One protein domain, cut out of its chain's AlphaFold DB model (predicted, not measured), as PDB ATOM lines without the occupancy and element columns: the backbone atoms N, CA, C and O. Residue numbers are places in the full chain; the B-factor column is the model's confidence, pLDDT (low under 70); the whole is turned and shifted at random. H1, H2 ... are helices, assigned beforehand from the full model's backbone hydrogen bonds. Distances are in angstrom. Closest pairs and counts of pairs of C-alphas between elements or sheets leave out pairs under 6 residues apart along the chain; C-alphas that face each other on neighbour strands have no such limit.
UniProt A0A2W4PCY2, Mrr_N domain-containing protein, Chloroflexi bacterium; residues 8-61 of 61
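Overview. This is residues 8 to 61 of the 61 residues of the protein "Mrr_N domain-containing protein" of Chloroflexi bacterium (UniProt A0A2W4PCY2). A long, loose chain trace has helix H1 along its length, a loop of residues 8 to 20 at one end and the short helix H2, set crosswise, at the other. Between the helices, residues 36 to 51 make a wide loop that folds back before reaching H2. The printed part has 54 residues, with two named helices, H1 then H2, and no named strand. The class is all helix, though the helices hold 23 of the 54 residues; the whole is loose, with a radius of gyration of the C-alphas of 13.7 A, and spans 38 by 24 by 15 A.

Along the chain. Begin at C-alpha 8, (-57.503, 45.496, -109.618). Find C-alpha 21 at (-64.856, 45.834, -108.584); from there H1, residues 21 to 35, runs 21.3 A. H2, residues 52 to 59, covers 11.0 A and ends at (-75.618, 17.617, -100.186).

Arrangement. H1 and H2 are apart. In both, every O i to N i+4 pair is within hydrogen-bond range.

Size, cuts and confidence. The farthest C-alphas, of Pro 17 and Ala 60, are 40.5 A apart. The 16-residue link is long. The printed part has no cut; pLDDT is under 70 at residues 60 to 61.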
ATOM      1  N   VAL A   8     -56.427  45.044-108.723       94.31
ATOM      2  CA  VAL A   8     -57.503  45.496-109.618       94.31
ATOM      3  C   VAL A   8     -58.876  45.306-108.980       94.31
ATOM      4  O   VAL A   8     -59.766  46.126-109.185       94.31
ATOM      5  N   ASP A   9     -59.067  44.277-108.162       94.75
ATOM      6  CA  ASP A   9     -60.352  43.996-107.524       94.75
ATOM      7  C   ASP A   9     -60.763  45.083-106.518       94.75
ATOM      8  O   ASP A   9     -61.958  45.317-106.299       94.75
ATOM      9  N   TYR A  10     -59.786  45.788-105.943       94.69
ATOM     10  CA  TYR A  10     -60.000  46.909-105.027       94.69
ATOM     11  C   TYR A  10     -60.237  48.245-105.737       94.69
ATOM     12  O   TYR A  10     -60.720  49.187-105.107       94.69
ATOM     13  N   GLN A  11     -59.951  48.331-107.038       96.50
ATOM     14  CA  GLN A  11     -60.162  49.549-107.812       96.50
ATOM     15  C   GLN A  11     -61.656  49.863-107.997       96.50
ATOM     16  O   GLN A  11     -62.496  48.952-108.007       96.50
ATOM     17  N   PRO A  12     -61.999  51.149-108.177       97.25
ATOM     18  CA  PRO A  12     -63.370  51.574-108.420       97.25
ATOM     19  C   PRO A  12     -63.950  51.099-109.764       97.25
ATOM     20  O   PRO A  12     -63.242  50.847-110.747       97.25
ATOM     21  N   LEU A  13     -65.281  51.034-109.786       94.88
ATOM     22  CA  LEU A  13     -66.162  51.134-110.947       94.88
ATOM     23  C   LEU A  13     -65.818  52.324-111.852       94.88
ATOM     24  O   LEU A  13     -65.918  53.455-111.394       94.88
ATOM     25  N   ASN A  14     -65.550  52.127-113.149       93.19
ATOM     26  CA  ASN A  14     -65.567  53.260-114.092       93.19
ATOM     27  C   ASN A  14     -66.962  53.913-114.152       93.19
ATOM     28  O   ASN A  14     -67.073  55.117-114.343       93.19
ATOM     29  N   SER A  15     -68.023  53.111-114.006       93.75
ATOM     30  CA  SER A  15     -69.419  53.564-114.000       93.75
ATOM     31  C   SER A  15     -69.895  54.074-112.638       93.75
ATOM     32  O   SER A  15     -70.864  54.821-112.584       93.75
ATOM     33  N   ASP A  16     -69.249  53.643-111.553       94.81
ATOM     34  CA  ASP A  16     -69.562  54.050-110.181       94.81
ATOM     35  C   ASP A  16     -68.275  54.050-109.340       94.81
ATOM     36  O   ASP A  16     -67.846  52.996-108.857       94.81
ATOM     37  N   PRO A  17     -67.648  55.224-109.149       95.06
ATOM     38  CA  PRO A  17     -66.414  55.338-108.383       95.06
ATOM     39  C   PRO A  17     -66.539  54.975-106.898       95.06
ATOM     40  O   PRO A  17     -65.520  54.793-106.235       95.06
ATOM     41  N   SER A  18     -67.760  54.889-106.359       94.31
ATOM     42  CA  SER A  18     -67.999  54.523-104.960       94.31
ATOM     43  C   SER A  18     -67.989  53.009-104.720       94.31
ATOM     44  O   SER A  18     -67.830  52.563-103.581       94.31
ATOM     45  N   GLU A  19     -68.092  52.212-105.787       94.56
ATOM     46  CA  GLU A  19     -68.189  50.755-105.728       94.56
ATOM     47  C   GLU A  19     -66.879  50.090-106.182       94.56
ATOM     48  O   GLU A  19     -66.378  50.325-107.282       94.56
ATOM     49  N   SER A  20     -66.317  49.207-105.349       96.00
ATOM     50  CA  SER A  20     -65.132  48.412-105.716       96.00
ATOM     51  C   SER A  20     -65.508  47.259-106.654       96.00
ATOM     52  O   SER A  20     -66.541  46.609-106.468       96.00
ATOM     53  N   ARG A  21     -64.629  46.917-107.604       95.88
ATOM     54  CA  ARG A  21     -64.856  45.834-108.584       95.88
ATOM     55  C   ARG A  21     -65.235  44.494-107.952       95.88
ATOM     56  O   ARG A  21     -66.172  43.852-108.432       95.88
ATOM     57  N   TRP A  22     -64.586  44.100-106.853       95.25
ATOM     58  CA  TRP A  22     -64.890  42.834-106.172       95.25
ATOM     59  C   TRP A  22     -66.317  42.771-105.624       95.25
ATOM     60  O   TRP A  22     -66.945  41.711-105.649       95.25
ATOM     61  N   ARG A  23     -66.851  43.899-105.137       94.19
ATOM     62  CA  ARG A  23     -68.211  43.952-104.594       94.19
ATOM     63  C   ARG A  23     -69.221  43.785-105.718       94.19
ATOM     64  O   ARG A  23     -70.094  42.931-105.602       94.19
ATOM     65  N   ASN A  24     -69.040  44.485-106.837       95.38
ATOM     66  CA  ASN A  24     -69.862  44.291-108.031       95.38
ATOM     67  C   ASN A  24     -69.806  42.834-108.532       95.38
ATOM     68  O   ASN A  24     -70.846  42.244-108.813       95.38
ATOM     69  N   ALA A  25     -68.626  42.206-108.569       95.12
ATOM     70  CA  ALA A  25     -68.506  40.789-108.928       95.12
ATOM     71  C   ALA A  25     -69.300  39.873-107.973       95.12
ATOM     72  O   ALA A  25     -70.030  38.987-108.425       95.12
ATOM     73  N   ALA A  26     -69.234  40.122-106.661       94.88
ATOM     74  CA  ALA A  26     -70.044  39.404-105.679       94.88
ATOM     75  C   ALA A  26     -71.554  39.643-105.885       94.88
ATOM     76  O   ALA A  26     -72.340  38.701-105.788       94.88
ATOM     77  N   GLN A  27     -71.975  40.866-106.224       94.44
ATOM     78  CA  GLN A  27     -73.374  41.165-106.552       94.44
ATOM     79  C   GLN A  27     -73.862  40.347-107.759       94.44
ATOM     80  O   GLN A  27     -74.953  39.774-107.706       94.44
ATOM     81  N   TRP A  28     -73.047  40.222-108.812       96.50
ATOM     82  CA  TRP A  28     -73.374  39.391-109.977       96.50
ATOM     83  C   TRP A  28     -73.471  37.906-109.633       96.50
ATOM     84  O   TRP A  28     -74.436  37.256-110.039       96.50
ATOM     85  N   ALA A  29     -72.538  37.385-108.832       96.94
ATOM     86  CA  ALA A  29     -72.594  36.007-108.349       96.94
ATOM     87  C   ALA A  29     -73.880  35.741-107.546       96.94
ATOM     88  O   ALA A  29     -74.569  34.748-107.785       96.94
ATOM     89  N   ARG A  30     -74.266  36.660-106.647       97.38
ATOM     90  CA  ARG A  30     -75.542  36.570-105.919       97.38
ATOM     91  C   ARG A  30     -76.729  36.545-106.871       97.38
ATOM     92  O   ARG A  30     -77.619  35.719-106.707       97.38
ATOM     93  N   ASN A  31     -76.760  37.464-107.835       97.44
ATOM     94  CA  ASN A  31     -77.858  37.585-108.790       97.44
ATOM     95  C   ASN A  31     -78.052  36.284-109.582       97.44
ATOM     96  O   ASN A  31     -79.174  35.799-109.695       97.44
ATOM     97  N   ALA A  32     -76.961  35.679-110.062       98.31
ATOM     98  CA  ALA A  32     -77.005  34.380-110.730       98.31
ATOM     99  C   ALA A  32     -77.588  33.288-109.815       98.31
ATOM    100  O   ALA A  32     -78.553  32.629-110.188       98.31
ATOM    101  N   MET A  33     -77.094  33.170-108.578       98.19
ATOM    102  CA  MET A  33     -77.588  32.157-107.638       98.19
ATOM    103  C   MET A  33     -79.054  32.357-107.228       98.19
ATOM    104  O   MET A  33     -79.763  31.376-107.033       98.19
ATOM    105  N   VAL A  34     -79.532  33.598-107.109       97.94
ATOM    106  CA  VAL A  34     -80.961  33.881-106.876       97.94
ATOM    107  C   VAL A  34     -81.798  33.479-108.091       97.94
ATOM    108  O   VAL A  34     -82.840  32.853-107.921       97.94
ATOM    109  N   LYS A  35     -81.340  33.775-109.316       98.19
ATOM    110  CA  LYS A  35     -82.023  33.364-110.559       98.19
ATOM    111  C   LYS A  35     -82.093  31.846-110.713       98.19
ATOM    112  O   LYS A  35     -83.103  31.331-111.176       98.19
ATOM    113  N   GLU A  36     -81.051  31.138-110.291       98.00
ATOM    114  CA  GLU A  36     -81.025  29.670-110.224       98.00
ATOM    115  C   GLU A  36     -81.843  29.102-109.050       98.00
ATOM    116  O   GLU A  36     -81.945  27.887-108.889       98.00
ATOM    117  N   GLY A  37     -82.409  29.963-108.201       98.12
ATOM    118  CA  GLY A  37     -83.201  29.579-107.040       98.12
ATOM    119  C   GLY A  37     -82.384  29.069-105.856       98.12
ATOM    120  O   GLY A  37     -82.985  28.584-104.909       98.12
ATOM    121  N   LEU A  38     -81.050  29.167-105.867       98.25
ATOM    122  CA  LEU A  38     -80.152  28.643-104.822       98.25
ATOM    123  C   LEU A  38     -80.034  29.548-103.595       98.25
ATOM    124  O   LEU A  38     -79.743  29.077-102.496       98.25
ATOM    125  N   LEU A  39     -80.230  30.851-103.783       98.44
ATOM    126  CA  LEU A  39     -80.301  31.828-102.701       98.44
ATOM    127  C   LEU A  39     -81.702  32.428-102.636       98.44
ATOM    128  O   LEU A  39     -82.369  32.592-103.659       98.44
ATOM    129  N   LYS A  40     -82.133  32.794-101.429       98.25
ATOM    130  CA  LYS A  40     -83.396  33.501-101.219       98.25
ATOM    131  C   LYS A  40     -83.334  34.924-101.779       98.25
ATOM    132  O   LYS A  40     -82.323  35.623-101.662       98.25
ATOM    133  N   THR A  41     -84.434  35.361-102.390       96.81
ATOM    134  CA  THR A  41     -84.541  36.700-102.989       96.81
ATOM    135  C   THR A  41     -84.835  37.786-101.947       96.81
ATOM    136  O   THR A  41     -84.393  38.922-102.098       96.81
ATOM    137  N   ASP A  42     -85.499  37.414-100.852       96.31
ATOM    138  CA  ASP A  42     -86.076  38.275 -99.814       96.31
ATOM    139  C   ASP A  42     -85.218  38.388 -98.540       96.31
ATOM    140  O   ASP A  42     -85.678  38.882 -97.512       96.31
ATOM    141  N   SER A  43     -83.949  37.970 -98.593       96.56
ATOM    142  CA  SER A  43     -83.019  38.149 -97.474       96.56
ATOM    143  C   SER A  43     -82.754  39.636 -97.176       96.56
ATOM    144  O   SER A  43     -82.666  40.440 -98.111       96.56
ATOM    145  N   PRO A  44     -82.529  40.015 -95.901       96.31
ATOM    146  CA  PRO A  44     -82.138  41.374 -95.542       96.31
ATOM    147  C   PRO A  44     -80.881  41.846 -96.281       96.31
ATOM    148  O   PRO A  44     -79.998  41.060 -96.635       96.31
ATOM    149  N   ARG A  45     -80.763  43.164 -96.477       90.56
ATOM    150  CA  ARG A  45     -79.600  43.762 -97.146       90.56
ATOM    151  C   ARG A  45     -78.305  43.363 -96.430       90.56
ATOM    152  O   ARG A  45     -78.172  43.547 -95.227       90.56
ATOM    153  N   GLY A  46     -77.344  42.850 -97.194       89.62
ATOM    154  CA  GLY A  46     -76.055  42.383 -96.672       89.62
ATOM    155  C   GLY A  46     -76.050  40.938 -96.164       89.62
ATOM    156  O   GLY A  46     -74.978  40.423 -95.869       89.62
ATOM    157  N   ILE A  47     -77.202  40.262 -96.127       95.81
ATOM    158  CA  ILE A  47     -77.323  38.853 -95.739       95.81
ATOM    159  C   ILE A  47     -77.638  38.017 -96.980       95.81
ATOM    160  O   ILE A  47     -78.491  38.370 -97.797       95.81
ATOM    161  N   TRP A  48     -76.912  36.915 -97.156       97.31
ATOM    162  CA  TRP A  48     -77.185  35.929 -98.199       97.31
ATOM    163  C   TRP A  48     -77.692  34.669 -97.516       97.31
ATOM    164  O   TRP A  48     -76.949  34.033 -96.771       97.31
ATOM    165  N   GLU A  49     -78.950  34.319 -97.754       98.25
ATOM    166  CA  GLU A  49     -79.542  33.115 -97.188       98.25
ATOM    167  C   GLU A  49     -79.690  32.042 -98.263       98.25
ATOM    168  O   GLU A  49     -80.227  32.292 -99.345       98.25
ATOM    169  N   ILE A  50     -79.208  30.838 -97.964       98.00
ATOM    170  CA  ILE A  50     -79.357  29.693 -98.855       98.00
ATOM    171  C   ILE A  50     -80.814  29.218 -98.867       98.00
ATOM    172  O   ILE A  50     -81.467  29.105 -97.821       98.00
ATOM    173  N   SER A  51     -81.339  28.963-100.060       98.25
ATOM    174  CA  SER A  51     -82.668  28.387-100.238       98.25
ATOM    175  C   SER A  51     -82.655  26.888 -99.930       98.25
ATOM    176  O   SER A  51     -81.609  26.286 -99.673       98.25
ATOM    177  N   GLU A  52     -83.827  26.261 -99.988       97.75
ATOM    178  CA  GLU A  52     -83.914  24.811 -99.836       97.75
ATOM    179  C   GLU A  52     -83.267  24.055-101.003       97.75
ATOM    180  O   GLU A  52     -82.475  23.142-100.780       97.75
ATOM    181  N   SER A  53     -83.500  24.482-102.247       97.44
ATOM    182  CA  SER A  53     -82.832  23.895-103.418       97.44
ATOM    183  C   SER A  53     -81.317  24.126-103.391       97.44
ATOM    184  O   SER A  53     -80.548  23.256-103.798       97.44
ATOM    185  N   GLY A  54     -80.866  25.262-102.851       97.75
ATOM    186  CA  GLY A  54     -79.453  25.525-102.595       97.75
ATOM    187  C   GLY A  54     -78.844  24.521-101.616       97.75
ATOM    188  O   GLY A  54     -77.772  23.981-101.885       97.75
ATOM    189  N   ARG A  55     -79.538  24.218-100.508       97.25
ATOM    190  CA  ARG A  55     -79.098  23.193 -99.546       97.25
ATOM    191  C   ARG A  55     -79.022  21.810-100.184       97.25
ATOM    192  O   ARG A  55     -78.013  21.133-100.015       97.25
ATOM    193  N   GLN A  56     -80.033  21.421-100.960       96.62
ATOM    194  CA  GLN A  56     -80.042  20.138-101.672       96.62
ATOM    195  C   GLN A  56     -78.846  19.998-102.623       96.62
ATOM    196  O   GLN A  56     -78.205  18.949-102.640       96.62
ATOM    197  N   ARG A  57     -78.486  21.065-103.353       95.75
ATOM    198  CA  ARG A  57     -77.305  21.073-104.234       95.75
ATOM    199  C   ARG A  57     -76.013  20.752-103.473       95.75
ATOM    200  O   ARG A  57     -75.198  19.991-103.979       95.75
ATOM    201  N   LEU A  58     -75.825  21.312-102.277       93.19
ATOM    202  CA  LEU A  58     -74.609  21.102-101.478       93.19
ATOM    203  C   LEU A  58     -74.483  19.679-100.926       93.19
ATOM    204  O   LEU A  58     -73.370  19.211-100.721       93.19
ATOM    205  N   VAL A  59     -75.605  19.004-100.676       89.50
ATOM    206  CA  VAL A  59     -75.618  17.617-100.186       89.50
ATOM    207  C   VAL A  59     -75.401  16.616-101.324       89.50
ATOM    208  O   VAL A  59     -74.918  15.515-101.096       89.50
ATOM    209  N   ALA A  60     -75.733  16.998-102.557       68.88
ATOM    210  CA  ALA A  60     -75.570  16.163-103.744       68.88
ATOM    211  C   ALA A  60     -74.151  16.202-104.360       68.88
ATOM    212  O   ALA A  60     -73.986  15.745-105.491       68.88
ATOM    213  N   SER A  61     -73.163  16.782-103.662       55.06
ATOM    214  CA  SER A  61     -71.801  17.061-104.161       55.06
ATOM    215  C   SER A  61     -70.729  16.209-103.490       55.06
ATOM    216  O   SER A  61     -70.797  16.065-102.249       55.06
TER     217      SER A  61